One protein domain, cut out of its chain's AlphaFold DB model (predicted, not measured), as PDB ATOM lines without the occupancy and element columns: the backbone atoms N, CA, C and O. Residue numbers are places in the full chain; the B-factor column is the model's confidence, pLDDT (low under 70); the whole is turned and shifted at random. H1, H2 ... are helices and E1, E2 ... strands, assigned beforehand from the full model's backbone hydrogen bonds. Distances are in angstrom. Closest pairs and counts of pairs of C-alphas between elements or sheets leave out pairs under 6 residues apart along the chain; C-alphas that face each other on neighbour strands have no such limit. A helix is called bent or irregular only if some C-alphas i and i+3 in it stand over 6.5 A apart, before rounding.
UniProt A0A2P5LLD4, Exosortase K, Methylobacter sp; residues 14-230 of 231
ATOM      1  N   PRO A  14      14.447  35.058  -2.151       89.94
ATOM      2  CA  PRO A  14      14.916  34.733  -3.500       89.94
ATOM      3  C   PRO A  14      14.199  33.536  -4.137       89.94
ATOM      4  O   PRO A  14      13.871  33.588  -5.321       89.94
ATOM      5  N   ASP A  15      13.892  32.495  -3.357       91.19
ATOM      6  CA  ASP A  15      13.183  31.306  -3.845       91.19
ATOM      7  C   ASP A  15      11.782  31.679  -4.339       91.19
ATOM      8  O   ASP A  15      11.358  31.286  -5.427       91.19
ATOM      9  N   TRP A  16      11.067  32.498  -3.563       91.12
ATOM     10  CA  TRP A  16       9.737  32.968  -3.937       91.12
ATOM     11  C   TRP A  16       9.762  33.913  -5.132       91.12
ATOM     12  O   TRP A  16       8.887  33.804  -5.991       91.12
ATOM     13  N   LEU A  17      10.760  34.793  -5.237       93.19
ATOM     14  CA  LEU A  17      10.939  35.647  -6.414       93.19
ATOM     15  C   LEU A  17      11.168  34.812  -7.676       93.19
ATOM     16  O   LEU A  17      10.537  35.074  -8.700       93.19
ATOM     17  N   MET A  18      11.996  33.768  -7.593       94.25
ATOM     18  CA  MET A  18      12.205  32.834  -8.699       94.25
ATOM     19  C   MET A  18      10.903  32.116  -9.078       94.25
ATOM     20  O   MET A  18      10.534  32.099 -10.251       94.25
ATOM     21  N   VAL A  19      10.173  31.564  -8.102       94.62
ATOM     22  CA  VAL A  19       8.896  30.873  -8.351       94.62
ATOM     23  C   VAL A  19       7.866  31.816  -8.980       94.62
ATOM     24  O   VAL A  19       7.217  31.442  -9.956       94.62
ATOM     25  N   MET A  20       7.733  33.048  -8.479       93.00
ATOM     26  CA  MET A  20       6.845  34.049  -9.081       93.00
ATOM     27  C   MET A  20       7.282  34.402 -10.506       93.00
ATOM     28  O   MET A  20       6.436  34.465 -11.396       93.00
ATOM     29  N   GLY A  21       8.586  34.562 -10.748       94.75
ATOM     30  CA  GLY A  21       9.140  34.777 -12.085       94.75
ATOM     31  C   GLY A  21       8.751  33.660 -13.055       94.75
ATOM     32  O   GLY A  21       8.243  33.939 -14.139       94.75
ATOM     33  N   LEU A  22       8.884  32.396 -12.644       95.62
ATOM     34  CA  LEU A  22       8.481  31.241 -13.453       95.62
ATOM     35  C   LEU A  22       6.971  31.212 -13.730       95.62
ATOM     36  O   LEU A  22       6.560  30.912 -14.849       95.62
ATOM     37  N   VAL A  23       6.132  31.556 -12.748       94.44
ATOM     38  CA  VAL A  23       4.674  31.641 -12.939       94.44
ATOM     39  C   VAL A  23       4.295  32.749 -13.920       94.44
ATOM     40  O   VAL A  23       3.410  32.549 -14.755       94.44
ATOM     41  N   LEU A  24       4.957  33.903 -13.849       92.62
ATOM     42  CA  LEU A  24       4.738  35.008 -14.783       92.62
ATOM     43  C   LEU A  24       5.202  34.647 -16.198       92.62
ATOM     44  O   LEU A  24       4.468  34.899 -17.155       92.62
ATOM     45  N   LEU A  25       6.360  33.994 -16.331       94.19
ATOM     46  CA  LEU A  25       6.850  33.470 -17.610       94.19
ATOM     47  C   LEU A  25       5.874  32.454 -18.205       94.19
ATOM     48  O   LEU A  25       5.507  32.572 -19.372       94.19
ATOM     49  N   TRP A  26       5.384  31.510 -17.398       94.31
ATOM     50  CA  TRP A  26       4.354  30.559 -17.810       94.31
ATOM     51  C   TRP A  26       3.078  31.267 -18.275       94.31
ATOM     52  O   TRP A  26       2.569  30.976 -19.354       94.31
ATOM     53  N   LYS A  27       2.569  32.232 -17.499       90.50
ATOM     54  CA  LYS A  27       1.382  33.023 -17.862       90.50
ATOM     55  C   LYS A  27       1.566  33.734 -19.195       90.50
ATOM     56  O   LYS A  27       0.646  33.730 -20.014       90.50
ATOM     57  N   GLN A  28       2.736  34.325 -19.416       91.06
ATOM     58  CA  GLN A  28       3.042  35.012 -20.662       91.06
ATOM     59  C   GLN A  28       3.134  34.024 -21.832       91.06
ATOM     60  O   GLN A  28       2.455  34.234 -22.840       91.06
ATOM     61  N   ALA A  29       3.873  32.921 -21.681       93.25
ATOM     62  CA  ALA A  29       3.994  31.870 -22.693       93.25
ATOM     63  C   ALA A  29       2.629  31.265 -23.058       93.25
ATOM     64  O   ALA A  29       2.266  31.212 -24.229       93.25
ATOM     65  N   TYR A  30       1.816  30.908 -22.062       94.19
ATOM     66  CA  TYR A  30       0.456  30.403 -22.260       94.19
ATOM     67  C   TYR A  30      -0.443  31.420 -22.972       94.19
ATOM     68  O   TYR A  30      -1.238  31.064 -23.845       94.19
ATOM     69  N   SER A  31      -0.318  32.709 -22.637       90.62
ATOM     70  CA  SER A  31      -1.097  33.753 -23.307       90.62
ATOM     71  C   SER A  31      -0.762  33.867 -24.797       90.62
ATOM     72  O   SER A  31      -1.679  34.090 -25.582       90.62
ATOM     73  N   ALA A  32       0.491  33.619 -25.186       93.06
ATOM     74  CA  ALA A  32       0.946  33.649 -26.576       93.06
ATOM     75  C   ALA A  32       0.716  32.327 -27.336       93.06
ATOM     76  O   ALA A  32       0.634  32.344 -28.559       93.06
ATOM     77  N   ALA A  33       0.588  31.198 -26.633       95.31
ATOM     78  CA  ALA A  33       0.495  29.881 -27.259       95.31
ATOM     79  C   ALA A  33      -0.789  29.685 -28.089       95.31
ATOM     80  O   ALA A  33      -1.867  30.128 -27.682       95.31
ATOM     81  N   SER A  34      -0.707  28.981 -29.218       95.88
ATOM     82  CA  SER A  34      -1.882  28.515 -29.969       95.88
ATOM     83  C   SER A  34      -2.487  27.247 -29.350       95.88
ATOM     84  O   SER A  34      -1.855  26.589 -28.522       95.88
ATOM     85  N   ALA A  35      -3.708  26.872 -29.751       95.56
ATOM     86  CA  ALA A  35      -4.317  25.607 -29.322       95.56
ATOM     87  C   ALA A  35      -3.467  24.394 -29.754       95.56
ATOM     88  O   ALA A  35      -3.205  23.497 -28.953       95.56
ATOM     89  N   ALA A  36      -2.908  24.420 -30.968       95.94
ATOM     90  CA  ALA A  36      -1.973  23.401 -31.450       95.94
ATOM     91  C   ALA A  36      -0.718  23.246 -30.560       95.94
ATOM     92  O   ALA A  36      -0.261  22.136 -30.312       95.94
ATOM     93  N   GLN A  37      -0.178  24.333 -30.000       96.81
ATOM     94  CA  GLN A  37       0.967  24.259 -29.074       96.81
ATOM     95  C   GLN A  37       0.596  23.710 -27.685       96.81
ATOM     96  O   GLN A  37       1.473  23.348 -26.899       96.81
ATOM     97  N   LEU A  38      -0.698  23.646 -27.366       96.88
ATOM     98  CA  LEU A  38      -1.225  23.214 -26.073       96.88
ATOM     99  C   LEU A  38      -1.809  21.795 -26.107       96.88
ATOM    100  O   LEU A  38      -2.483  21.403 -25.155       96.88
ATOM    101  N   GLN A  39      -1.528  20.993 -27.142       96.94
ATOM    102  CA  GLN A  39      -2.051  19.621 -27.234       96.94
ATOM    103  C   GLN A  39      -1.653  18.727 -26.056       96.94
ATOM    104  O   GLN A  39      -2.430  17.876 -25.650       96.94
ATOM    105  N   TRP A  40      -0.508  18.964 -25.419       96.81
ATOM    106  CA  TRP A  40      -0.111  18.247 -24.200       96.81
ATOM    107  C   TRP A  40      -1.027  18.518 -22.984       96.81
ATOM    108  O   TRP A  40      -0.944  17.804 -21.986       96.81
ATOM    109  N   LEU A  41      -1.891  19.537 -23.044       97.12
ATOM    110  CA  LEU A  41      -3.006  19.753 -22.113       97.12
ATOM    111  C   LEU A  41      -4.347  19.348 -22.733       97.12
ATOM    112  O   LEU A  41      -5.159  18.720 -22.060       97.12
ATOM    113  N   LEU A  42      -4.588  19.717 -23.995       97.62
ATOM    114  CA  LEU A  42      -5.885  19.535 -24.652       97.62
ATOM    115  C   LEU A  42      -6.173  18.075 -25.009       97.62
ATOM    116  O   LEU A  42      -7.261  17.596 -24.723       97.62
ATOM    117  N   TYR A  43      -5.213  17.349 -25.578       97.56
ATOM    118  CA  TYR A  43      -5.434  15.966 -25.995       97.56
ATOM    119  C   TYR A  43      -5.701  15.020 -24.807       97.56
ATOM    120  O   TYR A  43      -6.709  14.319 -24.829       97.56
ATOM    121  N   PRO A  44      -4.915  15.033 -23.709       98.12
ATOM    122  CA  PRO A  44      -5.241  14.239 -22.520       98.12
ATOM    123  C   PRO A  44      -6.592  14.609 -21.899       98.12
ATOM    124  O   PRO A  44      -7.275  13.748 -21.354       98.12
ATOM    125  N   LEU A  45      -6.986  15.885 -21.982       98.19
ATOM    126  CA  LEU A  45      -8.305  16.336 -21.553       98.19
ATOM    127  C   LEU A  45      -9.413  15.723 -22.421       98.19
ATOM    128  O   LEU A  45     -10.382  15.225 -21.859       98.19
ATOM    129  N   VAL A  46      -9.259  15.721 -23.749       98.06
ATOM    130  CA  VAL A  46     -10.191  15.066 -24.683       98.06
ATOM    131  C   VAL A  46     -10.330  13.586 -24.349       98.06
ATOM    132  O   VAL A  46     -11.439  13.136 -24.094       98.06
ATOM    133  N   VAL A  47      -9.212  12.864 -24.216       98.31
ATOM    134  CA  VAL A  47      -9.218  11.436 -23.855       98.31
ATOM    135  C   VAL A  47      -9.981  11.188 -22.552       98.31
ATOM    136  O   VAL A  47     -10.752  10.241 -22.453       98.31
ATOM    137  N   MET A  48      -9.795  12.038 -21.539       98.38
ATOM    138  CA  MET A  48     -10.529  11.909 -20.280       98.38
ATOM    139  C   MET A  48     -12.023  12.205 -20.438       98.38
ATOM    140  O   MET A  48     -12.831  11.567 -19.775       98.38
ATOM    141  N   LEU A  49     -12.406  13.161 -21.284       98.25
ATOM    142  CA  LEU A  49     -13.818  13.437 -21.549       98.25
ATOM    143  C   LEU A  49     -14.485  12.238 -22.226       98.25
ATOM    144  O   LEU A  49     -15.480  11.749 -21.710       98.25
ATOM    145  N   GLU A  50     -13.888  11.699 -23.287       98.12
ATOM    146  CA  GLU A  50     -14.404  10.512 -23.989       98.12
ATOM    147  C   GLU A  50     -14.419   9.259 -23.097       98.12
ATOM    148  O   GLU A  50     -15.279   8.396 -23.238       98.12
ATOM    149  N   LEU A  51     -13.489   9.152 -22.140       98.12
ATOM    150  CA  LEU A  51     -13.457   8.038 -21.189       98.12
ATOM    151  C   LEU A  51     -14.604   8.089 -20.167       98.12
ATOM    152  O   LEU A  51     -15.045   7.044 -19.688       98.12
ATOM    153  N   PHE A  52     -15.048   9.288 -19.782       97.62
ATOM    154  CA  PHE A  52     -16.008   9.490 -18.691       97.62
ATOM    155  C   PHE A  52     -17.391   9.966 -19.152       97.62
ATOM    156  O   PHE A  52     -18.253  10.211 -18.304       97.62
ATOM    157  N   SER A  53     -17.625  10.095 -20.457       97.19
ATOM    158  CA  SER A  53     -18.917  10.504 -21.003       97.19
ATOM    159  C   SER A  53     -19.164   9.945 -22.404       97.19
ATOM    160  O   SER A  53     -18.339   9.239 -22.966       97.19
ATOM    161  N   ASP A  54     -20.322  10.261 -22.975       96.62
ATOM    162  CA  ASP A  54     -20.717   9.920 -24.347       96.62
ATOM    163  C   ASP A  54     -20.264  10.966 -25.382       96.62
ATOM    164  O   ASP A  54     -20.811  11.042 -26.481       96.62
ATOM    165  N   LEU A  55     -19.256  11.770 -25.030       97.06
ATOM    166  CA  LEU A  55     -18.662  12.744 -25.939       97.06
ATOM    167  C   LEU A  55     -17.711  12.027 -26.906       97.06
ATOM    168  O   LEU A  55     -17.000  11.104 -26.512       97.06
ATOM    169  N   ALA A  56     -17.682  12.482 -28.152       97.00
ATOM    170  CA  ALA A  56     -16.820  12.003 -29.222       97.00
ATOM    171  C   ALA A  56     -16.247  13.203 -29.985       97.00
ATOM    172  O   ALA A  56     -16.954  13.910 -30.710       97.00
ATOM    173  N   PHE A  57     -14.951  13.443 -29.818       97.69
ATOM    174  CA  PHE A  57     -14.288  14.641 -30.306       97.69
ATOM    175  C   PHE A  57     -13.530  14.383 -31.609       97.69
ATOM    176  O   PHE A  57     -12.652  13.527 -31.694       97.69
ATOM    177  N   ALA A  58     -13.806  15.204 -32.621       96.81
ATOM    178  CA  ALA A  58     -13.035  15.253 -33.858       96.81
ATOM    179  C   ALA A  58     -12.100  16.474 -33.873       96.81
ATOM    180  O   ALA A  58     -12.497  17.568 -33.466       96.81
ATOM    181  N   ASP A  59     -10.869  16.300 -34.363       94.50
ATOM    182  CA  ASP A  59      -9.939  17.413 -34.602       94.50
ATOM    183  C   ASP A  59     -10.480  18.317 -35.721       94.50
ATOM    184  O   ASP A  59     -10.882  17.847 -36.788       94.50
ATOM    185  N   THR A  60     -10.485  19.627 -35.483       93.50
ATOM    186  CA  THR A  60     -10.925  20.641 -36.453       93.50
ATOM    187  C   THR A  60      -9.814  21.082 -37.413       93.50
ATOM    188  O   THR A  60     -10.065  21.883 -38.314       93.50
ATOM    189  N   GLY A  61      -8.583  20.591 -37.231       87.44
ATOM    190  CA  GLY A  61      -7.406  20.907 -38.045       87.44
ATOM    191  C   GLY A  61      -6.589  22.105 -37.546       87.44
ATOM    192  O   GLY A  61      -5.524  22.392 -38.092       87.44
ATOM    193  N   PHE A  62      -7.040  22.792 -36.492       88.69
ATOM    194  CA  PHE A  62      -6.355  23.952 -35.894       88.69
ATOM    195  C   PHE A  62      -5.850  23.687 -34.462       88.69
ATOM    196  O   PHE A  62      -5.449  24.612 -33.745       88.69
ATOM    197  N   GLY A  63      -5.839  22.417 -34.042       89.88
ATOM    198  CA  GLY A  63      -5.531  22.010 -32.670       89.88
ATOM    199  C   GLY A  63      -6.694  22.234 -31.699       89.88
ATOM    200  O   GLY A  63      -6.477  22.325 -30.491       89.88
ATOM    201  N   GLU A  64      -7.912  22.355 -32.214       95.75
ATOM    202  CA  GLU A  64      -9.142  22.391 -31.428       95.75
ATOM    203  C   GLU A  64      -9.950  21.131 -31.717       95.75
ATOM    204  O   GLU A  64      -9.790  20.512 -32.767       95.75
ATOM    205  N   TRP A  65     -10.822  20.757 -30.789       97.69
ATOM    206  CA  TRP A  65     -11.599  19.528 -30.899       97.69
ATOM    207  C   TRP A  65     -13.086  19.827 -30.778       97.69
ATOM    208  O   TRP A  65     -13.476  20.636 -29.937       97.69
ATOM    209  N   LEU A  66     -13.917  19.185 -31.595       97.69
ATOM    210  CA  LEU A  66     -15.359  19.412 -31.639       97.69
ATOM    211  C   LEU A  66     -16.119  18.094 -31.508       97.69
ATOM    212  O   LEU A  66     -15.924  17.181 -32.307       97.69
ATOM    213  N   ASP A  67     -17.032  18.045 -30.546       97.38
ATOM    214  CA  ASP A  67     -18.136  17.094 -30.545       97.38
ATOM    215  C   ASP A  67     -19.336  17.759 -31.234       97.38
ATOM    216  O   ASP A  67     -19.896  18.747 -30.744       97.38
ATOM    217  N   SER A  68     -19.702  17.253 -32.413       93.75
ATOM    218  CA  SER A  68     -20.784  17.812 -33.232       93.75
ATOM    219  C   SER A  68     -22.179  17.442 -32.726       93.75
ATOM    220  O   SER A  68     -23.141  18.153 -33.021       93.75
ATOM    221  N   THR A  69     -22.307  16.373 -31.944       94.69
ATOM    222  CA  THR A  69     -23.587  15.890 -31.407       94.69
ATOM    223  C   THR A  69     -24.081  16.798 -30.281       94.69
ATOM    224  O   THR A  69     -25.225  17.245 -30.283       94.69
ATOM    225  N   HIS A  70     -23.191  17.127 -29.353       93.00
ATOM    226  CA  HIS A  70     -23.418  17.935 -28.160       93.00
ATOM    227  C   HIS A  70     -23.041  19.408 -28.364       93.00
ATOM    228  O   HIS A  70     -23.290  20.226 -27.481       93.00
ATOM    229  N   GLN A  71     -22.446  19.756 -29.514       93.94
ATOM    230  CA  GLN A  71     -21.982  21.109 -29.847       93.94
ATOM    231  C   GLN A  71     -20.957  21.646 -28.831       93.94
ATOM    232  O   GLN A  71     -20.970  22.820 -28.452       93.94
ATOM    233  N   VAL A  72     -20.051  20.773 -28.380       94.56
ATOM    234  CA  VAL A  72     -19.008  21.101 -27.397       94.56
ATOM    235  C   VAL A  72     -17.674  21.263 -28.109       94.56
ATOM    236  O   VAL A  72     -17.185  20.331 -28.741       94.56
ATOM    237  N   SER A  73     -17.056  22.437 -27.963       95.88
ATOM    238  CA  SER A  73     -15.727  22.716 -28.513       95.88
ATOM    239  C   SER A  73     -14.668  22.841 -27.417       95.88
ATOM    240  O   SER A  73     -14.830  23.564 -26.427       95.88
ATOM    241  N   ILE A  74     -13.554  22.140 -27.605       97.25
ATOM    242  CA  ILE A  74     -12.370  22.163 -26.753       97.25
ATOM    243  C   ILE A  74     -11.325  23.053 -27.421       97.25
ATOM    244  O   ILE A  74     -10.518  22.625 -28.247       97.25
ATOM    245  N   VAL A  75     -11.362  24.322 -27.026       96.19
ATOM    246  CA  VAL A  75     -10.472  25.385 -27.505       96.19
ATOM    247  C   VAL A  75      -9.358  25.676 -26.495       96.19
ATOM    248  O   VAL A  75      -9.368  25.178 -25.367       96.19
ATOM    249  N   LYS A  76      -8.431  26.584 -26.830       95.31
ATOM    250  CA  LYS A  76      -7.369  27.059 -25.913       95.31
ATOM    251  C   LYS A  76      -7.876  27.416 -24.508       95.31
ATOM    252  O   LYS A  76      -7.200  27.139 -23.519       95.31
ATOM    253  N   ALA A  77      -9.053  28.032 -24.391       92.38
ATOM    254  CA  ALA A  77      -9.632  28.410 -23.099       92.38
ATOM    255  C   ALA A  77      -9.924  27.203 -22.178       92.38
ATOM    256  O   ALA A  77      -9.933  27.357 -20.955       92.38
ATOM    257  N   CYS A  78     -10.096  26.006 -22.745       95.62
ATOM    258  CA  CYS A  78     -10.349  24.755 -22.032       95.62
ATOM    259  C   CYS A  78      -9.072  24.071 -21.520       95.62
ATOM    260  O   CYS A  78      -9.168  23.213 -20.650       95.62
ATOM    261  N   ALA A  79      -7.877  24.479 -21.969       94.62
ATOM    262  CA  ALA A  79      -6.608  23.868 -21.548       94.62
ATOM    263  C   ALA A  79      -6.307  24.049 -20.047       94.62
ATOM    264  O   ALA A  79      -5.485  23.335 -19.478       94.62
ATOM    265  N   GLY A  80      -6.942  25.023 -19.384       94.88
ATOM    266  CA  GLY A  80      -6.779  25.266 -17.947       94.88
ATOM    267  C   GLY A  80      -5.394  25.767 -17.538       94.88
ATOM    268  O   GLY A  80      -5.012  25.611 -16.382       94.88
ATOM    269  N   GLY A  81      -4.643  26.428 -18.428       94.69
ATOM    270  CA  GLY A  81      -3.292  26.917 -18.107       94.69
ATOM    271  C   GLY A  81      -3.235  27.910 -16.936       94.69
ATOM    272  O   GLY A  81      -2.237  27.971 -16.215       94.69
ATOM    273  N   ASN A  82      -4.324  28.642 -16.676       94.00
ATOM    274  CA  ASN A  82      -4.460  29.452 -15.462       94.00
ATOM    275  C   ASN A  82      -4.513  28.583 -14.202       94.00
ATOM    276  O   ASN A  82      -3.839  28.889 -13.219       94.00
ATOM    277  N   PHE A  83      -5.298  27.505 -14.238       97.44
ATOM    278  CA  PHE A  83      -5.403  26.590 -13.113       97.44
ATOM    279  C   PHE A  83      -4.130  25.754 -12.937       97.44
ATOM    280  O   PHE A  83      -3.764  25.462 -11.805       97.44
ATOM    281  N   LEU A  84      -3.371  25.492 -14.008       98.12
ATOM    282  CA  LEU A  84      -2.042  24.877 -13.908       98.12
ATOM    283  C   LEU A  84      -1.089  25.698 -13.050       98.12
ATOM    284  O   LEU A  84      -0.447  25.153 -12.156       98.12
ATOM    285  N   ALA A  85      -1.043  27.011 -13.277       97.69
ATOM    286  CA  ALA A  85      -0.239  27.919 -12.465       97.69
ATOM    287  C   ALA A  85      -0.692  27.920 -10.996       97.69
ATOM    288  O   ALA A  85       0.137  27.863 -10.089       97.69
ATOM    289  N   ILE A  86      -2.010  27.943 -10.765       98.00
ATOM    290  CA  ILE A  86      -2.616  27.895  -9.428       98.00
ATOM    291  C   ILE A  86      -2.243  26.596  -8.702       98.00
ATOM    292  O   ILE A  86      -1.720  26.638  -7.589       98.00
ATOM    293  N   ALA A  87      -2.466  25.445  -9.335       98.25
ATOM    294  CA  ALA A  87      -2.168  24.136  -8.769       98.25
ATOM    295  C   ALA A  87      -0.659  23.943  -8.560       98.25
ATOM    296  O   ALA A  87      -0.245  23.370  -7.551       98.25
ATOM    297  N   TRP A  88       0.183  24.462  -9.460       98.25
ATOM    298  CA  TRP A  88       1.637  24.414  -9.299       98.25
ATOM    299  C   TRP A  88       2.084  25.193  -8.062       98.25
ATOM    300  O   TRP A  88       2.785  24.644  -7.209       98.25
ATOM    301  N   LEU A  89       1.586  26.422  -7.895       97.31
ATOM    302  CA  LEU A  89       1.806  27.206  -6.680       97.31
ATOM    303  C   LEU A  89       1.278  26.510  -5.428       97.31
ATOM    304  O   LEU A  89       1.942  26.559  -4.398       97.31
ATOM    305  N   GLY A  90       0.145  25.812  -5.509       96.25
ATOM    306  CA  GLY A  90      -0.373  25.001  -4.407       96.25
ATOM    307  C   GLY A  90       0.607  23.908  -3.956       96.25
ATOM    308  O   GLY A  90       0.881  23.773  -2.761       96.25
ATOM    309  N   TYR A  91       1.200  23.157  -4.890       96.44
ATOM    310  CA  TYR A  91       2.146  22.078  -4.565       96.44
ATOM    311  C   TYR A  91       3.471  22.630  -4.040       96.44
ATOM    312  O   TYR A  91       4.045  22.087  -3.093       96.44
ATOM    313  N   LEU A  92       3.932  23.741  -4.611       95.12
ATOM    314  CA  LEU A  92       5.109  24.461  -4.139       95.12
ATOM    315  C   LEU A  92       4.886  25.018  -2.726       95.12
ATOM    316  O   LEU A  92       5.694  24.772  -1.831       95.12
ATOM    317  N   TRP A  93       3.732  25.636  -2.472       93.06
ATOM    318  CA  TRP A  93       3.336  26.100  -1.145       93.06
ATOM    319  C   TRP A  93       3.283  24.960  -0.130       93.06
ATOM    320  O   TRP A  93       3.788  25.105   0.984       93.06
ATOM    321  N   ARG A  94       2.742  23.795  -0.498       90.81
ATOM    322  CA  ARG A  94       2.762  22.589   0.349       90.81
ATOM    323  C   ARG A  94       4.182  22.169   0.740       90.81
ATOM    324  O   ARG A  94       4.396  21.710   1.860       90.81
ATOM    325  N   GLY A  95       5.148  22.354  -0.154       88.19
ATOM    326  CA  GLY A  95       6.558  22.020   0.044       88.19
ATOM    327  C   GLY A  95       7.433  23.117   0.660       88.19
ATOM    328  O   GLY A  95       8.614  22.858   0.859       88.19
ATOM    329  N   ARG A  96       6.894  24.301   0.985       88.88
ATOM    330  CA  ARG A  96       7.670  25.519   1.318       88.88
ATOM    331  C   ARG A  96       8.621  25.449   2.522       88.88
ATOM    332  O   ARG A  96       9.456  26.328   2.694       88.88
ATOM    333  N   GLY A  97       8.461  24.450   3.392       85.06
ATOM    334  CA  GLY A  97       9.346  24.217   4.545       85.06
ATOM    335  C   GLY A  97      10.539  23.301   4.246       85.06
ATOM    336  O   GLY A  97      11.257  22.915   5.162       85.06
ATOM    337  N   GLN A  98      10.694  22.877   2.994       86.00
ATOM    338  CA  GLN A  98      11.751  21.980   2.529       86.00
ATOM    339  C   GLN A  98      12.583  22.715   1.487       86.00
ATOM    340  O   GLN A  98      12.028  23.536   0.776       86.00
ATOM    341  N   THR A  99      13.855  22.380   1.303       88.38
ATOM    342  CA  THR A  99      14.698  23.034   0.291       88.38
ATOM    343  C   THR A  99      14.063  22.989  -1.103       88.38
ATOM    344  O   THR A  99      13.532  21.953  -1.537       88.38
ATOM    345  N   LEU A 100      14.100  24.125  -1.803       91.50
ATOM    346  CA  LEU A 100      13.688  24.208  -3.196       91.50
ATOM    347  C   LEU A 100      14.757  23.544  -4.068       91.50
ATOM    348  O   LEU A 100      15.918  23.936  -4.063       91.50
ATOM    349  N   THR A 101      14.363  22.510  -4.806       92.56
ATOM    350  CA  THR A 101      15.244  21.798  -5.735       92.56
ATOM    351  C   THR A 101      14.560  21.647  -7.083       92.56
ATOM    352  O   THR A 101      13.329  21.704  -7.177       92.56
ATOM    353  N   TRP A 102      15.342  21.387  -8.130       93.12
ATOM    354  CA  TRP A 102      14.797  21.092  -9.454       93.12
ATOM    355  C   TRP A 102      13.853  19.889  -9.449       93.12
ATOM    356  O   TRP A 102      12.814  19.952 -10.103       93.12
ATOM    357  N   GLN A 103      14.140  18.843  -8.658       94.81
ATOM    358  CA  GLN A 103      13.227  17.697  -8.538       94.81
ATOM    359  C   GLN A 103      11.880  18.102  -7.933       94.81
ATOM    360  O   GLN A 103      10.841  17.589  -8.334       94.81
ATOM    361  N   ARG A 104      11.869  19.034  -6.971       93.56
ATOM    362  CA  ARG A 104      10.622  19.526  -6.374       93.56
ATOM    363  C   ARG A 104       9.831  20.380  -7.353       93.56
ATOM    364  O   ARG A 104       8.615  20.228  -7.422       93.56
ATOM    365  N   LEU A 105      10.504  21.263  -8.093       95.44
ATOM    366  CA  LEU A 105       9.869  22.087  -9.123       95.44
ATOM    367  C   LEU A 105       9.197  21.212 -10.186       95.44
ATOM    368  O   LEU A 105       8.015  21.417 -10.472       95.44
ATOM    369  N   SER A 106       9.917  20.216 -10.713       96.12
ATOM    370  CA  SER A 106       9.403  19.313 -11.747       96.12
ATOM    371  C   SER A 106       8.312  18.380 -11.223       96.12
ATOM    372  O   SER A 106       7.278  18.242 -11.871       96.12
ATOM    373  N   ALA A 107       8.467  17.810 -10.023       97.12
ATOM    374  CA  ALA A 107       7.428  16.984  -9.407       97.12
ATOM    375  C   ALA A 107       6.147  17.788  -9.139       97.12
ATOM    376  O   ALA A 107       5.049  17.310  -9.415       97.12
ATOM    377  N   ALA A 108       6.267  19.025  -8.646       97.44
ATOM    378  CA  ALA A 108       5.120  19.905  -8.438       97.44
ATOM    379  C   ALA A 108       4.419  20.262  -9.757       97.44
ATOM    380  O   ALA A 108       3.194  20.364  -9.768       97.44
ATOM    381  N   LEU A 109       5.174  20.439 -10.848       97.69
ATOM    382  CA  LEU A 109       4.623  20.710 -12.177       97.69
ATOM    383  C   LEU A 109       3.910  19.483 -12.765       97.69
ATOM    384  O   LEU A 109       2.834  19.604 -13.341       97.69
ATOM    385  N   LEU A 110       4.473  18.285 -12.589       98.12
ATOM    386  CA  LEU A 110       3.831  17.044 -13.023       98.12
ATOM    387  C   LEU A 110       2.522  16.799 -12.258       98.12
ATOM    388  O   LEU A 110       1.492  16.492 -12.854       98.12
ATOM    389  N   LEU A 111       2.540  16.981 -10.935       98.19
ATOM    390  CA  LEU A 111       1.342  16.848 -10.107       98.19
ATOM    391  C   LEU A 111       0.292  17.913 -10.440       98.19
ATOM    392  O   LEU A 111      -0.904  17.609 -10.447       98.19
ATOM    393  N   SER A 112       0.703  19.154 -10.724       98.38
ATOM    394  CA  SER A 112      -0.234  20.196 -11.148       98.38
ATOM    395  C   SER A 112      -0.830  19.890 -12.516       98.38
ATOM    396  O   SER A 112      -2.029  20.090 -12.684       98.38
ATOM    397  N   TRP A 113      -0.053  19.338 -13.450       98.50
ATOM    398  CA  TRP A 113      -0.558  18.885 -14.744       98.50
ATOM    399  C   TRP A 113      -1.652  17.825 -14.585       98.50
ATOM    400  O   TRP A 113      -2.757  18.027 -15.082       98.50
ATOM    401  N   LEU A 114      -1.411  16.778 -13.787       98.44
ATOM    402  CA  LEU A 114      -2.432  15.764 -13.480       98.44
ATOM    403  C   LEU A 114      -3.686  16.382 -12.845       98.44
ATOM    404  O   LEU A 114      -4.812  16.073 -13.230       98.44
ATOM    405  N   THR A 115      -3.488  17.293 -11.888       98.38
ATOM    406  CA  THR A 115      -4.585  17.977 -11.187       98.38
ATOM    407  C   THR A 115      -5.434  18.808 -12.152       98.38
ATOM    408  O   THR A 115      -6.656  18.826 -12.033       98.38
ATOM    409  N   VAL A 116      -4.808  19.476 -13.125       98.12
ATOM    410  CA  VAL A 116      -5.506  20.276 -14.142       98.12
ATOM    411  C   VAL A 116      -6.326  19.415 -15.075       98.12
ATOM    412  O   VAL A 116      -7.458  19.792 -15.350       98.12
ATOM    413  N   ILE A 117      -5.795  18.282 -15.538       98.50
ATOM    414  CA  ILE A 117      -6.562  17.376 -16.397       98.50
ATOM    415  C   ILE A 117      -7.842  16.945 -15.672       98.50
ATOM    416  O   ILE A 117      -8.932  17.196 -16.171       98.50
ATOM    417  N   ILE A 118      -7.731  16.447 -14.436       98.38
ATOM    418  CA  ILE A 118      -8.888  16.005 -13.637       98.38
ATOM    419  C   ILE A 118      -9.882  17.151 -13.384       98.38
ATOM    420  O   ILE A 118     -11.094  16.987 -13.556       98.38
ATOM    421  N   ALA A 119      -9.388  18.319 -12.969       98.19
ATOM    422  CA  ALA A 119     -10.236  19.466 -12.665       98.19
ATOM    423  C   ALA A 119     -10.936  20.014 -13.916       98.19
ATOM    424  O   ALA A 119     -12.122  20.338 -13.859       98.19
ATOM    425  N   ASN A 120     -10.243  20.093 -15.052       97.88
ATOM    426  CA  ASN A 120     -10.837  20.541 -16.308       97.88
ATOM    427  C   ASN A 120     -11.861  19.541 -16.832       97.88
ATOM    428  O   ASN A 120     -12.930  19.976 -17.247       97.88
ATOM    429  N   THR A 121     -11.581  18.235 -16.771       98.38
ATOM    430  CA  THR A 121     -12.553  17.193 -17.132       98.38
ATOM    431  C   THR A 121     -13.815  17.364 -16.293       98.38
ATOM    432  O   THR A 121     -14.899  17.531 -16.841       98.38
ATOM    433  N   SER A 122     -13.668  17.457 -14.968       98.12
ATOM    434  CA  SER A 122     -14.797  17.648 -14.050       98.12
ATOM    435  C   SER A 122     -15.582  18.922 -14.368       98.12
ATOM    436  O   SER A 122     -16.805  18.898 -14.462       98.12
ATOM    437  N   ARG A 123     -14.883  20.043 -14.578       97.62
ATOM    438  CA  ARG A 123     -15.499  21.326 -14.927       97.62
ATOM    439  C   ARG A 123     -16.292  21.236 -16.227       97.62
ATOM    440  O   ARG A 123     -17.401  21.750 -16.278       97.62
ATOM    441  N   ILE A 124     -15.727  20.633 -17.270       97.12
ATOM    442  CA  ILE A 124     -16.376  20.547 -18.582       97.12
ATOM    443  C   ILE A 124     -17.587  19.625 -18.511       97.12
ATOM    444  O   ILE A 124     -18.655  20.047 -18.934       97.12
ATOM    445  N   LEU A 125     -17.475  18.446 -17.896       97.50
ATOM    446  CA  LEU A 125     -18.617  17.544 -17.715       97.50
ATOM    447  C   LEU A 125     -19.740  18.207 -16.904       97.50
ATOM    448  O   LEU A 125     -20.904  18.154 -17.294       97.50
ATOM    449  N   LEU A 126     -19.407  18.916 -15.820       96.56
ATOM    450  CA  LEU A 126     -20.397  19.683 -15.059       96.56
ATOM    451  C   LEU A 126     -21.035  20.800 -15.892       96.56
ATOM    452  O   LEU A 126     -22.221  21.074 -15.730       96.56
ATOM    453  N   CYS A 127     -20.282  21.439 -16.789       95.12
ATOM    454  CA  CYS A 127     -20.846  22.428 -17.699       95.12
ATOM    455  C   CYS A 127     -21.771  21.792 -18.749       95.12
ATOM    456  O   CYS A 127     -22.840  22.333 -19.005       95.12
ATOM    457  N   VAL A 128     -21.389  20.652 -19.328       95.00
ATOM    458  CA  VAL A 128     -22.177  19.958 -20.358       95.00
ATOM    459  C   VAL A 128     -23.484  19.416 -19.777       95.00
ATOM    460  O   VAL A 128     -24.547  19.668 -20.334       95.00
ATOM    461  N   TYR A 129     -23.432  18.735 -18.630       95.06
ATOM    462  CA  TYR A 129     -24.598  18.021 -18.093       95.06
ATOM    463  C   TYR A 129     -25.312  18.742 -16.939       95.06
ATOM    464  O   TYR A 129     -26.459  18.425 -16.631       95.06
ATOM    465  N   GLY A 130     -24.662  19.695 -16.266       91.75
ATOM    466  CA  GLY A 130     -25.174  20.310 -15.032       91.75
ATOM    467  C   GLY A 130     -25.501  21.801 -15.122       91.75
ATOM    468  O   GLY A 130     -26.255  22.309 -14.289       91.75
ATOM    469  N   GLN A 131     -24.968  22.519 -16.112       93.06
ATOM    470  CA  GLN A 131     -25.057  23.983 -16.176       93.06
ATOM    471  C   GLN A 131     -26.493  24.491 -16.290       93.06
ATOM    472  O   GLN A 131     -26.858  25.431 -15.586       93.06
ATOM    473  N   ASP A 132     -27.316  23.864 -17.126       91.00
ATOM    474  CA  ASP A 132     -28.698  24.298 -17.343       91.00
ATOM    475  C   ASP A 132     -29.583  24.021 -16.127       91.00
ATOM    476  O   ASP A 132     -30.428  24.842 -15.762       91.00
ATOM    477  N   ALA A 133     -29.374  22.883 -15.464       90.75
ATOM    478  CA  ALA A 133     -30.057  22.558 -14.216       90.75
ATOM    479  C   ALA A 133     -29.665  23.541 -13.100       90.75
ATOM    480  O   ALA A 133     -30.524  24.005 -12.341       90.75
ATOM    481  N   LEU A 134     -28.385  23.920 -13.032       90.25
ATOM    482  CA  LEU A 134     -27.899  24.925 -12.091       90.25
ATOM    483  C   LEU A 134     -28.499  26.304 -12.387       90.25
ATOM    484  O   LEU A 134     -29.019  26.943 -11.475       90.25
ATOM    485  N   ALA A 135     -28.501  26.734 -13.650       91.44
ATOM    486  CA  ALA A 135     -29.086  28.006 -14.074       91.44
ATOM    487  C   ALA A 135     -30.571  28.093 -13.691       91.44
ATOM    488  O   ALA A 135     -31.001  29.062 -13.066       91.44
ATOM    489  N   LYS A 136     -31.341  27.036 -13.975       92.38
ATOM    490  CA  LYS A 136     -32.772  26.961 -13.639       92.38
ATOM    491  C   LYS A 136     -33.026  26.969 -12.130       92.38
ATOM    492  O   LYS A 136     -33.907  27.689 -11.676       92.38
ATOM    493  N   SER A 137     -32.270  26.191 -11.354       91.88
ATOM    494  CA  SER A 137     -32.484  26.063  -9.900       91.88
ATOM    495  C   SER A 137     -32.058  27.294  -9.099       91.88
ATOM    496  O   SER A 137     -32.624  27.564  -8.044       91.88
ATOM    497  N   THR A 138     -31.078  28.050  -9.594       89.62
ATOM    498  CA  THR A 138     -30.535  29.232  -8.905       89.62
ATOM    499  C   THR A 138     -31.046  30.558  -9.468       89.62
ATOM    500  O   THR A 138     -30.771  31.609  -8.891       89.62
ATOM    501  N   GLY A 139     -31.760  30.534 -10.599       91.56
ATOM    502  CA  GLY A 139     -32.156  31.739 -11.333       91.56
ATOM    503  C   GLY A 139     -30.976  32.481 -11.976       91.56
ATOM    504  O   GLY A 139     -31.117  33.636 -12.377       91.56
ATOM    505  N   LEU A 140     -29.798  31.850 -12.053       90.62
ATOM    506  CA  LEU A 140     -28.611  32.430 -12.669       90.62
ATOM    507  C   LEU A 140     -28.692  32.368 -14.194       90.62
ATOM    508  O   LEU A 140     -29.280  31.465 -14.786       90.62
ATOM    509  N   THR A 141     -28.007  33.303 -14.851       91.94
ATOM    510  CA  THR A 141     -27.764  33.196 -16.290       91.94
ATOM    511  C   THR A 141     -26.841  32.010 -16.581       91.94
ATOM    512  O   THR A 141     -26.047  31.584 -15.734       91.94
ATOM    513  N   VAL A 142     -26.895  31.508 -17.815       88.12
ATOM    514  CA  VAL A 142     -25.996  30.455 -18.316       88.12
ATOM    515  C   VAL A 142     -24.525  30.848 -18.109       88.12
ATOM    516  O   VAL A 142     -23.731  30.065 -17.593       88.12
ATOM    517  N   ALA A 143     -24.179  32.105 -18.407       89.75
ATOM    518  CA  ALA A 143     -22.827  32.633 -18.238       89.75
ATOM    519  C   ALA A 143     -22.365  32.652 -16.769       89.75
ATOM    520  O   ALA A 143     -21.236  32.261 -16.473       89.75
ATOM    521  N   HIS A 144     -23.227  33.070 -15.839       91.44
ATOM    522  CA  HIS A 144     -22.891  33.071 -14.412       91.44
ATOM    523  C   HIS A 144     -22.800  31.655 -13.842       91.44
ATOM    524  O   HIS A 144     -21.901  31.373 -13.056       91.44
ATOM    525  N   SER A 145     -23.667  30.743 -14.286       92.38
ATOM    526  CA  SER A 145     -23.612  29.329 -13.898       92.38
ATOM    527  C   SER A 145     -22.297  28.688 -14.347       92.38
ATOM    528  O   SER A 145     -21.619  28.039 -13.554       92.38
ATOM    529  N   HIS A 146     -21.874  28.960 -15.583       92.44
ATOM    530  CA  HIS A 146     -20.587  28.516 -16.115       92.44
ATOM    531  C   HIS A 146     -19.393  29.044 -15.298       92.44
ATOM    532  O   HIS A 146     -18.454  28.304 -14.986       92.44
ATOM    533  N   GLN A 147     -19.421  30.332 -14.939       92.00
ATOM    534  CA  GLN A 147     -18.392  30.951 -14.098       92.00
ATOM    535  C   GLN A 147     -18.359  30.316 -12.708       92.00
ATOM    536  O   GLN A 147     -17.282  29.954 -12.234       92.00
ATOM    537  N   LEU A 148     -19.523  30.122 -12.085       93.56
ATOM    538  CA  LEU A 148     -19.646  29.517 -10.765       93.56
ATOM    539  C   LEU A 148     -19.091  28.090 -10.744       93.56
ATOM    540  O   LEU A 148     -18.274  27.785  -9.877       93.56
ATOM    541  N   ILE A 149     -19.456  27.246 -11.716       95.06
ATOM    542  CA  ILE A 149     -18.910  25.884 -11.853       95.06
ATOM    543  C   ILE A 149     -17.383  25.938 -11.949       95.06
ATOM    544  O   ILE A 149     -16.687  25.237 -11.214       95.06
ATOM    545  N   GLY A 150     -16.848  26.814 -12.805       94.69
ATOM    546  CA  GLY A 150     -15.403  26.972 -12.960       94.69
ATOM    547  C   GLY A 150     -14.695  27.367 -11.662       94.69
ATOM    548  O   GLY A 150     -13.680  26.766 -11.310       94.69
ATOM    549  N   VAL A 151     -15.232  28.351 -10.935       95.62
ATOM    550  CA  VAL A 151     -14.655  28.807  -9.663       95.62
ATOM    551  C   VAL A 151     -14.741  27.711  -8.606       95.62
ATOM    552  O   VAL A 151     -13.731  27.421  -7.970       95.62
ATOM    553  N   VAL A 152     -15.901  27.071  -8.443       96.06
ATOM    554  CA  VAL A 152     -16.121  26.016  -7.440       96.06
ATOM    555  C   VAL A 152     -15.186  24.833  -7.665       96.06
ATOM    556  O   VAL A 152     -14.540  24.394  -6.716       96.06
ATOM    557  N   VAL A 153     -15.059  24.350  -8.904       97.56
ATOM    558  CA  VAL A 153     -14.183  23.211  -9.218       97.56
ATOM    559  C   VAL A 153     -12.722  23.566  -8.957       97.56
ATOM    560  O   VAL A 153     -12.048  22.881  -8.191       97.56
ATOM    561  N   TYR A 154     -12.223  24.664  -9.527       97.50
ATOM    562  CA  TYR A 154     -10.811  25.029  -9.386       97.50
ATOM    563  C   TYR A 154     -10.436  25.395  -7.948       97.50
ATOM    564  O   TYR A 154      -9.431  24.908  -7.424       97.50
ATOM    565  N   PHE A 155     -11.238  26.229  -7.283       97.25
ATOM    566  CA  PHE A 155     -10.986  26.591  -5.892       97.25
ATOM    567  C   PHE A 155     -11.105  25.374  -4.969       97.25
ATOM    568  O   PHE A 155     -10.245  25.179  -4.111       97.25
ATOM    569  N   GLY A 156     -12.113  24.521  -5.178       96.62
ATOM    570  CA  GLY A 156     -12.298  23.283  -4.424       96.62
ATOM    571  C   GLY A 156     -11.100  22.344  -4.554       96.62
ATOM    572  O   GLY A 156     -10.543  21.922  -3.542       96.62
ATOM    573  N   CYS A 157     -10.633  22.084  -5.779       97.44
ATOM    574  CA  CYS A 157      -9.436  21.276  -6.021       97.44
ATOM    575  C   CYS A 157      -8.195  21.851  -5.319       97.44
ATOM    576  O   CYS A 157      -7.469  21.104  -4.662       97.44
ATOM    577  N   LEU A 158      -7.967  23.167  -5.397       97.25
ATOM    578  CA  LEU A 158      -6.836  23.817  -4.724       97.25
ATOM    579  C   LEU A 158      -6.941  23.735  -3.195       97.25
ATOM    580  O   LEU A 158      -5.946  23.502  -2.508       97.25
ATOM    581  N   TRP A 159      -8.137  23.927  -2.643       95.25
ATOM    582  CA  TRP A 159      -8.355  23.815  -1.206       95.25
ATOM    583  C   TRP A 159      -8.076  22.389  -0.723       95.25
ATOM    584  O   TRP A 159      -7.277  22.211   0.200       95.25
ATOM    585  N   LEU A 160      -8.625  21.375  -1.404       94.31
ATOM    586  CA  LEU A 160      -8.363  19.958  -1.120       94.31
ATOM    587  C   LEU A 160      -6.869  19.623  -1.211       94.31
ATOM    588  O   LEU A 160      -6.324  18.961  -0.328       94.31
ATOM    589  N   GLN A 161      -6.185  20.136  -2.234       95.06
ATOM    590  CA  GLN A 161      -4.742  19.976  -2.419       95.06
ATOM    591  C   GLN A 161      -3.932  20.505  -1.220       95.06
ATOM    592  O   GLN A 161      -2.890  19.933  -0.866       95.06
ATOM    593  N   LEU A 162      -4.395  21.583  -0.581       93.31
ATOM    594  CA  LEU A 162      -3.701  22.254   0.518       93.31
ATOM    595  C   LEU A 162      -4.059  21.725   1.912       93.31
ATOM    596  O   LEU A 162      -3.250  21.931   2.824       93.31
ATOM    597  N   LEU A 163      -5.168  20.993   2.083       89.19
ATOM    598  CA  LEU A 163      -5.579  20.412   3.373       89.19
ATOM    599  C   LEU A 163      -4.443  19.661   4.098       89.19
ATOM    600  O   LEU A 163      -4.152  20.011   5.246       89.19
ATOM    601  N   PRO A 164      -3.709  18.717   3.461       81.69
ATOM    602  CA  PRO A 164      -2.687  17.926   4.158       81.69
ATOM    603  C   PRO A 164      -1.450  18.738   4.572       81.69
ATOM    604  O   PRO A 164      -0.601  18.263   5.321       81.69
ATOM    605  N   SER A 165      -1.305  19.953   4.042       68.75
ATOM    606  CA  SER A 165      -0.087  20.765   4.147       68.75
ATOM    607  C   SER A 165      -0.058  21.652   5.384       68.75
ATOM    608  O   SER A 165       0.959  22.282   5.682       68.75
ATOM    609  N   THR A 166      -1.193  21.781   6.070       61.72
ATOM    610  CA  THR A 166      -1.359  22.746   7.151       61.72
ATOM    611  C   THR A 166      -1.411  22.029   8.489       61.72
ATOM    612  O   THR A 166      -2.453  21.561   8.927       61.72
ATOM    613  N   LYS A 167      -0.270  21.999   9.192       62.19
ATOM    614  CA  LYS A 167      -0.216  21.580  10.608       62.19
ATOM    615  C   LYS A 167      -1.181  22.383  11.500       62.19
ATOM    616  O   LYS A 167      -1.546  21.932  12.572       62.19
ATOM    617  N   ALA A 168      -1.579  23.566  11.036       59.88
ATOM    618  CA  ALA A 168      -2.460  24.517  11.703       59.88
ATOM    619  C   ALA A 168      -3.956  24.376  11.330       59.88
ATOM    620  O   ALA A 168      -4.755  25.238  11.685       59.88
ATOM    621  N   GLY A 169      -4.342  23.314  10.614       74.38
ATOM    622  CA  GLY A 169      -5.743  22.985  10.345       74.38
ATOM    623  C   GLY A 169      -6.392  23.728   9.171       74.38
ATOM    624  O   GLY A 169      -5.786  24.554   8.487       74.38
ATOM    625  N   ASN A 170      -7.670  23.410   8.944       82.88
ATOM    626  CA  ASN A 170      -8.448  23.774   7.752       82.88
ATOM    627  C   ASN A 170      -8.470  25.287   7.443       82.88
ATOM    628  O   ASN A 170      -8.400  25.685   6.280       82.88
ATOM    629  N   GLY A 171      -8.489  26.139   8.476       81.81
ATOM    630  CA  GLY A 171      -8.479  27.601   8.327       81.81
ATOM    631  C   GLY A 171      -7.256  28.134   7.568       81.81
ATOM    632  O   GLY A 171      -7.382  29.015   6.720       81.81
ATOM    633  N   ASN A 172      -6.076  27.551   7.788       85.62
ATOM    634  CA  ASN A 172      -4.869  27.972   7.074       85.62
ATOM    635  C   ASN A 172      -4.824  27.424   5.644       85.62
ATOM    636  O   ASN A 172      -4.275  28.083   4.760       85.62
ATOM    637  N   ALA A 173      -5.402  26.243   5.401       90.31
ATOM    638  CA  ALA A 173      -5.484  25.674   4.058       90.31
ATOM    639  C   ALA A 173      -6.387  26.527   3.164       90.31
ATOM    640  O   ALA A 173      -5.990  26.872   2.052       90.31
ATOM    641  N   ILE A 174      -7.559  26.922   3.670       92.62
ATOM    642  CA  ILE A 174      -8.501  27.735   2.902       92.62
ATOM    643  C   ILE A 174      -7.990  29.160   2.681       92.62
ATOM    644  O   ILE A 174      -8.123  29.686   1.582       92.62
ATOM    645  N   ALA A 175      -7.324  29.766   3.670       92.38
ATOM    646  CA  ALA A 175      -6.699  31.077   3.498       92.38
ATOM    647  C   ALA A 175      -5.595  31.045   2.427       92.38
ATOM    648  O   ALA A 175      -5.546  31.919   1.561       92.38
ATOM    649  N   ALA A 176      -4.743  30.013   2.441       93.19
ATOM    650  CA  ALA A 176      -3.705  29.835   1.429       93.19
ATOM    651  C   ALA A 176      -4.294  29.572   0.033       93.19
ATOM    652  O   ALA A 176      -3.842  30.178  -0.937       93.19
ATOM    653  N   ALA A 177      -5.326  28.725  -0.067       95.88
ATOM    654  CA  ALA A 177      -6.035  28.476  -1.320       95.88
ATOM    655  C   ALA A 177      -6.610  29.777  -1.889       95.88
ATOM    656  O   ALA A 177      -6.384  30.103  -3.051       95.88
ATOM    657  N   THR A 178      -7.277  30.567  -1.049       96.12
ATOM    658  CA  THR A 178      -7.846  31.864  -1.421       96.12
ATOM    659  C   THR A 178      -6.776  32.831  -1.913       96.12
ATOM    660  O   THR A 178      -6.933  33.417  -2.982       96.12
ATOM    661  N   ALA A 179      -5.667  32.970  -1.184       95.88
ATOM    662  CA  ALA A 179      -4.582  33.868  -1.571       95.88
ATOM    663  C   ALA A 179      -3.969  33.479  -2.927       95.88
ATOM    664  O   ALA A 179      -3.820  34.330  -3.805       95.88
ATOM    665  N   ILE A 180      -3.666  32.191  -3.130       96.50
ATOM    666  CA  ILE A 180      -3.080  31.694  -4.384       96.50
ATOM    667  C   ILE A 180      -4.072  31.847  -5.543       96.50
ATOM    668  O   ILE A 180      -3.708  32.354  -6.605       96.50
ATOM    669  N   TYR A 181      -5.328  31.440  -5.339       97.25
ATOM    670  CA  TYR A 181      -6.368  31.505  -6.362       97.25
ATOM    671  C   TYR A 181      -6.590  32.945  -6.834       97.25
ATOM    672  O   TYR A 181      -6.467  33.224  -8.025       97.25
ATOM    673  N   LEU A 182      -6.839  33.880  -5.910       96.25
ATOM    674  CA  LEU A 182      -7.092  35.284  -6.251       96.25
ATOM    675  C   LEU A 182      -5.849  35.982  -6.800       96.25
ATOM    676  O   LEU A 182      -5.962  36.792  -7.724       96.25
ATOM    677  N   GLY A 183      -4.660  35.629  -6.303       95.25
ATOM    678  CA  GLY A 183      -3.397  36.122  -6.842       95.25
ATOM    679  C   GLY A 183      -3.276  35.849  -8.342       95.25
ATOM    680  O   GLY A 183      -3.008  36.748  -9.136       95.25
ATOM    681  N   VAL A 184      -3.553  34.615  -8.764       94.06
ATOM    682  CA  VAL A 184      -3.382  34.209 -10.165       94.06
ATOM    683  C   VAL A 184      -4.592  34.535 -11.046       94.06
ATOM    684  O   VAL A 184      -4.417  34.812 -12.241       94.06
ATOM    685  N   ALA A 185      -5.807  34.470 -10.498       92.81
ATOM    686  CA  ALA A 185      -7.056  34.666 -11.236       92.81
ATOM    687  C   ALA A 185      -7.464  36.142 -11.376       92.81
ATOM    688  O   ALA A 185      -8.173  36.461 -12.331       92.81
ATOM    689  N   LEU A 186      -7.013  37.019 -10.467       92.94
ATOM    690  CA  LEU A 186      -7.364  38.446 -10.450       92.94
ATOM    691  C   LEU A 186      -6.149  39.369 -10.400       92.94
ATOM    692  O   LEU A 186      -5.991  40.188 -11.302       92.94
ATOM    693  N   VAL A 187      -5.271  39.227  -9.401       93.31
ATOM    694  CA  VAL A 187      -4.174  40.191  -9.188       93.31
ATOM    695  C   VAL A 187      -3.225  40.228 -10.387       93.31
ATOM    696  O   VAL A 187      -2.969  41.301 -10.927       93.31
ATOM    697  N   ILE A 188      -2.758  39.069 -10.868       91.25
ATOM    698  CA  ILE A 188      -1.875  38.999 -12.044       91.25
ATOM    699  C   ILE A 188      -2.537  39.619 -13.294       91.25
ATOM    700  O   ILE A 188      -1.898  40.465 -13.919       91.25
ATOM    701  N   PRO A 189      -3.779  39.257 -13.686       90.50
ATOM    702  CA  PRO A 189      -4.470  39.917 -14.795       90.50
ATOM    703  C   PRO A 189      -4.603  41.438 -14.655       90.50
ATOM    704  O   PRO A 189      -4.331  42.139 -15.624       90.50
ATOM    705  N   VAL A 190      -4.968  41.947 -13.473       91.88
ATOM    706  CA  VAL A 190      -5.127  43.393 -13.220       91.88
ATOM    707  C   VAL A 190      -3.795  44.129 -13.346       91.88
ATOM    708  O   VAL A 190      -3.710  45.150 -14.032       91.88
ATOM    709  N   LEU A 191      -2.731  43.590 -12.740       90.38
ATOM    710  CA  LEU A 191      -1.386  44.161 -12.842       90.38
ATOM    711  C   LEU A 191      -0.891  44.150 -14.287       90.38
ATOM    712  O   LEU A 191      -0.401  45.162 -14.782       90.38
ATOM    713  N   ARG A 192      -1.068  43.027 -14.989       88.25
ATOM    714  CA  ARG A 192      -0.700  42.899 -16.402       88.25
ATOM    715  C   ARG A 192      -1.452  43.907 -17.267       88.25
ATOM    716  O   ARG A 192      -0.839  44.512 -18.140       88.25
ATOM    717  N   ALA A 193      -2.747  44.091 -17.024       89.06
ATOM    718  CA  ALA A 193      -3.555  45.062 -17.746       89.06
ATOM    719  C   ALA A 193      -3.079  46.499 -17.501       89.06
ATOM    720  O   ALA A 193      -2.927  47.251 -18.458       89.06
ATOM    721  N   GLY A 194      -2.742  46.850 -16.256       90.81
ATOM    722  CA  GLY A 194      -2.179  48.161 -15.923       90.81
ATOM    723  C   GLY A 194      -0.814  48.424 -16.567       90.81
ATOM    724  O   GLY A 194      -0.600  49.498 -17.117       90.81
ATOM    725  N   ILE A 195       0.093  47.440 -16.546       90.06
ATOM    726  CA  ILE A 195       1.458  47.577 -17.089       90.06
ATOM    727  C   ILE A 195       1.457  47.653 -18.621       90.06
ATOM    728  O   ILE A 195       2.225  48.414 -19.199       90.06
ATOM    729  N   LEU A 196       0.619  46.849 -19.283       88.25
ATOM    730  CA  LEU A 196       0.595  46.731 -20.745       88.25
ATOM    731  C   LEU A 196      -0.476  47.606 -21.416       88.25
ATOM    732  O   LEU A 196      -0.637  47.529 -22.631       88.25
ATOM    733  N   GLY A 197      -1.242  48.387 -20.648       90.06
ATOM    734  CA  GLY A 197      -2.354  49.187 -21.169       90.06
ATOM    735  C   GLY A 197      -3.490  48.352 -21.777       90.06
ATOM    736  O   GLY A 197      -4.176  48.818 -22.682       90.06
ATOM    737  N   LEU A 198      -3.679  47.107 -21.319       87.81
ATOM    738  CA  LEU A 198      -4.752  46.229 -21.799       87.81
ATOM    739  C   LEU A 198      -6.074  46.528 -21.074       87.81
ATOM    740  O   LEU A 198      -6.061  47.062 -19.961       87.81
ATOM    741  N   PRO A 199      -7.225  46.128 -21.647       88.75
ATOM    742  CA  PRO A 199      -8.506  46.220 -20.958       88.75
ATOM    743  C   PRO A 199      -8.481  45.497 -19.607       88.75
ATOM    744  O   PRO A 199      -8.016  44.357 -19.501       88.75
ATOM    745  N   GLN A 200      -9.001  46.162 -18.574       90.00
ATOM    746  CA  GLN A 200      -9.129  45.568 -17.246       90.00
ATOM    747  C   GLN A 200     -10.176  44.442 -17.249       90.00
ATOM    748  O   GLN A 200     -11.156  44.520 -17.999       90.00
ATOM    749  N   PRO A 201     -10.012  43.404 -16.406       87.44
ATOM    750  CA  PRO A 201     -11.051  42.401 -16.202       87.44
ATOM    751  C   PRO A 201     -12.378  43.058 -15.809       87.44
ATOM    752  O   PRO A 201     -12.398  44.032 -15.055       87.44
ATOM    753  N   SER A 202     -13.495  42.513 -16.290       89.56
ATOM    754  CA  SER A 202     -14.806  43.046 -15.931       89.56
ATOM    755  C   SER A 202     -15.072  42.897 -14.430       89.56
ATOM    756  O   SER A 202     -14.691  41.907 -13.797       89.56
ATOM    757  N   TRP A 203     -15.806  43.855 -13.863       88.50
ATOM    758  CA  TRP A 203     -16.246  43.789 -12.469       88.50
ATOM    759  C   TRP A 203     -17.085  42.544 -12.172       88.50
ATOM    760  O   TRP A 203     -16.937  41.948 -11.110       88.50
ATOM    761  N   SER A 204     -17.912  42.104 -13.126       86.81
ATOM    762  CA  SER A 204     -18.697  40.873 -12.989       86.81
ATOM    763  C   SER A 204     -17.806  39.645 -12.805       86.81
ATOM    764  O   SER A 204     -18.027  38.861 -11.884       86.81
ATOM    765  N   TYR A 205     -16.755  39.504 -13.617       86.00
ATOM    766  CA  TYR A 205     -15.793  38.414 -13.477       86.00
ATOM    767  C   TYR A 205     -15.062  38.481 -12.131       86.00
ATOM    768  O   TYR A 205     -14.930  37.461 -11.455       86.00
ATOM    769  N   ALA A 206     -14.630  39.675 -11.711       90.31
ATOM    770  CA  ALA A 206     -13.943  39.862 -10.435       90.31
ATOM    771  C   ALA A 206     -14.810  39.451  -9.236       90.31
ATOM    772  O   ALA A 206     -14.330  38.751  -8.343       90.31
ATOM    773  N   LEU A 207     -16.093  39.826  -9.244       91.25
ATOM    774  CA  LEU A 207     -17.050  39.457  -8.202       91.25
ATOM    775  C   LEU A 207     -17.245  37.942  -8.116       91.25
ATOM    776  O   LEU A 207     -17.180  37.390  -7.020       91.25
ATOM    777  N   TRP A 208     -17.420  37.251  -9.246       88.56
ATOM    778  CA  TRP A 208     -17.590  35.794  -9.249       88.56
ATOM    779  C   TRP A 208     -16.322  35.049  -8.832       88.56
ATOM    780  O   TRP A 208     -16.389  34.117  -8.029       88.56
ATOM    781  N   ALA A 209     -15.159  35.485  -9.319       90.00
ATOM    782  CA  ALA A 209     -13.877  34.887  -8.957       90.00
ATOM    783  C   ALA A 209     -13.536  35.080  -7.469       90.00
ATOM    784  O   ALA A 209     -12.945  34.187  -6.863       90.00
ATOM    785  N   ALA A 210     -13.907  36.217  -6.867       93.62
ATOM    786  CA  ALA A 210     -13.641  36.510  -5.457       93.62
ATOM    787  C   ALA A 210     -14.713  35.979  -4.498       93.62
ATOM    788  O   ALA A 210     -14.385  35.538  -3.396       93.62
ATOM    789  N   GLY A 211     -15.984  36.004  -4.903       92.75
ATOM    790  CA  GLY A 211     -17.121  35.733  -4.026       92.75
ATOM    791  C   GLY A 211     -17.065  34.351  -3.380       92.75
ATOM    792  O   GLY A 211     -17.175  34.241  -2.161       92.75
ATOM    793  N   VAL A 212     -16.831  33.299  -4.169       90.81
ATOM    794  CA  VAL A 212     -16.790  31.917  -3.656       90.81
ATOM    795  C   VAL A 212     -15.638  31.703  -2.659       90.81
ATOM    796  O   VAL A 212     -15.929  31.278  -1.538       90.81
ATOM    797  N   PRO A 213     -14.365  32.037  -2.970       93.38
ATOM    798  CA  PRO A 213     -13.278  31.938  -1.993       93.38
ATOM    799  C   PRO A 213     -13.534  32.723  -0.699       93.38
ATOM    800  O   PRO A 213     -13.276  32.219   0.395       93.38
ATOM    801  N   MET A 214     -14.077  33.943  -0.803       93.31
ATOM    802  CA  MET A 214     -14.375  34.791   0.359       93.31
ATOM    803  C   MET A 214     -15.469  34.196   1.248       93.31
ATOM    804  O   MET A 214     -15.293  34.120   2.467       93.31
ATOM    805  N   MET A 215     -16.566  33.716   0.657       92.94
ATOM    806  CA  MET A 215     -17.633  33.040   1.401       92.94
ATOM    807  C   MET A 215     -17.120  31.781   2.100       92.94
ATOM    808  O   MET A 215     -17.460  31.532   3.256       92.94
ATOM    809  N   ALA A 216     -16.261  31.009   1.432       90.62
ATOM    810  CA  ALA A 216     -15.706  29.788   1.995       90.62
ATOM    811  C   ALA A 216     -14.812  30.083   3.217       90.62
ATOM    812  O   ALA A 216     -14.958  29.441   4.261       90.62
ATOM    813  N   VAL A 217     -13.949  31.106   3.138       91.00
ATOM    814  CA  VAL A 217     -13.139  31.579   4.280       91.00
ATOM    815  C   VAL A 217     -14.027  32.021   5.444       91.00
ATOM    816  O   VAL A 217     -13.772  31.630   6.585       91.00
ATOM    817  N   ALA A 218     -15.085  32.792   5.174       90.31
ATOM    818  CA  ALA A 218     -16.021  33.243   6.202       90.31
ATOM    819  C   ALA A 218     -16.729  32.064   6.894       90.31
ATOM    820  O   ALA A 218     -16.795  32.020   8.124       90.31
ATOM    821  N   ALA A 219     -17.191  31.078   6.121       89.69
ATOM    822  CA  ALA A 219     -17.859  29.887   6.638       89.69
ATOM    823  C   ALA A 219     -16.933  29.044   7.532       89.69
ATOM    824  O   ALA A 219     -17.299  28.709   8.660       89.69
ATOM    825  N   VAL A 220     -15.710  28.749   7.078       86.81
ATOM    826  CA  VAL A 220     -14.733  27.988   7.879       86.81
ATOM    827  C   VAL A 220     -14.324  28.766   9.128       86.81
ATOM    828  O   VAL A 220     -14.284  28.196  10.217       86.81
ATOM    829  N   GLY A 221     -14.091  30.077   9.009       84.56
ATOM    830  CA  GLY A 221     -13.778  30.938  10.149       84.56
ATOM    831  C   GLY A 221     -14.882  30.939  11.209       84.56
ATOM    832  O   GLY A 221     -14.592  30.866  12.404       84.56
ATOM    833  N   PHE A 222     -16.147  30.960  10.787       86.19
ATOM    834  CA  PHE A 222     -17.298  30.875  11.685       86.19
ATOM    835  C   PHE A 222     -17.385  29.524  12.407       86.19
ATOM    836  O   PHE A 222     -17.589  29.486  13.623       86.19
ATOM    837  N   VAL A 223     -17.179  28.418  11.686       84.62
ATOM    838  CA  VAL A 223     -17.172  27.064  12.266       84.62
ATOM    839  C   VAL A 223     -16.043  26.909  13.288       84.62
ATOM    840  O   VAL A 223     -16.300  26.466  14.407       84.62
ATOM    841  N   CYS A 224     -14.822  27.337  12.954       81.31
ATOM    842  CA  CYS A 224     -13.679  27.264  13.867       81.31
ATOM    843  C   CYS A 224     -13.893  28.100  15.137       81.31
ATOM    844  O   CYS A 224     -13.614  27.619  16.234       81.31
ATOM    845  N   ARG A 225     -14.449  29.318  15.023       82.00
ATOM    846  CA  ARG A 225     -14.790  30.143  16.199       82.00
ATOM    847  C   ARG A 225     -15.826  29.465  17.095       82.00
ATOM    848  O   ARG A 225     -15.661  29.453  18.308       82.00
ATOM    849  N   ARG A 226     -16.869  28.863  16.513       82.38
ATOM    850  CA  ARG A 226     -17.898  28.141  17.283       82.38
ATOM    851  C   ARG A 226     -17.346  26.932  18.031       82.38
ATOM    852  O   ARG A 226     -17.809  26.658  19.132       82.38
ATOM    853  N   GLN A 227     -16.395  26.211  17.443       78.31
ATOM    854  CA  GLN A 227     -15.747  25.075  18.100       78.31
ATOM    855  C   GLN A 227     -14.873  25.528  19.276       78.31
ATOM    856  O   GLN A 227     -14.960  24.927  20.339       78.31
ATOM    857  N   ALA A 228     -14.127  26.627  19.124       74.88
ATOM    858  CA  ALA A 228     -13.289  27.184  20.190       74.88
ATOM    859  C   ALA A 228     -14.083  27.717  21.399       74.88
ATOM    860  O   ALA A 228     -13.575  27.711  22.509       74.88
ATOM    861  N   CYS A 229     -15.330  28.166  21.212       72.56
ATOM    862  CA  CYS A 229     -16.200  28.574  22.326       72.56
ATOM    863  C   CYS A 229     -16.884  27.396  23.048       72.56
ATOM    864  O   CYS A 229     -17.569  27.625  24.041       72.56
ATOM    865  N   ARG A 230     -16.787  26.167  22.523       68.44
ATOM    866  CA  ARG A 230     -17.400  24.959  23.111       68.44
ATOM    867  C   ARG A 230     -16.407  24.073  23.874       68.44
ATOM    868  O   ARG A 230     -16.856  23.127  24.516       68.44
TER     869      ARG A 230
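AT A GLANCE: This is residues 14 to 230 of the 231 residues of the protein "Exosortase K" of Methylobacter sp (UniProt A0A2P5LLD4). A splayed bundle of H4, H6, H8 and H7a, the first arm of the bent helix H7, is crossed by the long helix H5, while H1 packs on part of H4. Toward one end H2 crosses H5, with the small hairpin E1 and E2 near it; residues 225 to 230, of which 225 to 228 belong to H8, stick out. The printed part has 217 residues and is mostly helix, with eight named helices and two antiparallel strands in the order H1, H2, E1, E2, H3, H4, H5, H6, H7, H8. It is compact, with a radius of gyration of the C-alphas of 18.2 A and spans of 55 by 45 by 39 A.

HOW THE PARTS SIT: E1, residues 65 to 67, and E2, residues 72 to 74, form an antiparallel hairpin; N 67 and O 72, 2.9 A apart, are within hydrogen-bond range. The closest C-alphas of E2 and H2, residues 36 to 52, are those of Ile 74 and Leu 42, 7.3 A apart. H2 touches H3, residues 76 to 79, closest at the C-alphas of Leu 42 and Ala 79, 5.4 A. H5, residues 102 to 138, touches H2 with residues 113 to 125 alone, closest at the C-alphas of Ile 117 and Leu 45, 5.5 A, at a steep tilt of 57 degrees. H4, residues 81 to 94, touches H5 at a steep tilt of 55 degrees, with the C-alphas of Trp 88 and Ser 112 closest, 5.0 A. H1, residues 14 to 32, touches H4 with residues 23 to 30 alone, closest at the C-alphas of Val 23 and Ala 85, 6.2 A. H5 and H6, residues 142 to 165, form a helical hairpin, closest at the C-alphas of Ala 135 and Ser 145, 5.6 A. By its hydrogen bonds H7, residues 170 to 196, was assigned as one helix, but it is bent, with C-alphas 185 and 188 6.8 A apart, into H7a, residues 170 to 185, and H7b, residues 188 to 196. H7a and H8, residues 203 to 228, touch at a shallow tilt of 10 degrees, opposite ways, closest at the C-alphas of Thr 178 and Pro 213, 5.5 A. H7b touches no helix but is near H1. Every O i to N i+4 pair is within hydrogen-bond range in H1, H4, H7a and H7b, against 10 of 13 in H2, 30 of 33 in H5, 18 of 20 in H6 and 20 of 22 in H8; H3 is too short for such a pair.

IN THESE COORDINATES: H1 begins at C-alpha 14 (14.916, 34.733, -3.500) and H8 ends at C-alpha 228 (-13.289, 27.184, 20.190). H5 is 46.1 A long, H8 36.8 A and H6 35.6 A.

THE WHOLE: The C-alphas of Gly 61 and Arg 230 are the farthest apart, 62.1 A. The printed part has no cut, and the link from H2 to E1, 12 residues, is long. Residues 165 to 168 and residue 230 have pLDDT under 70.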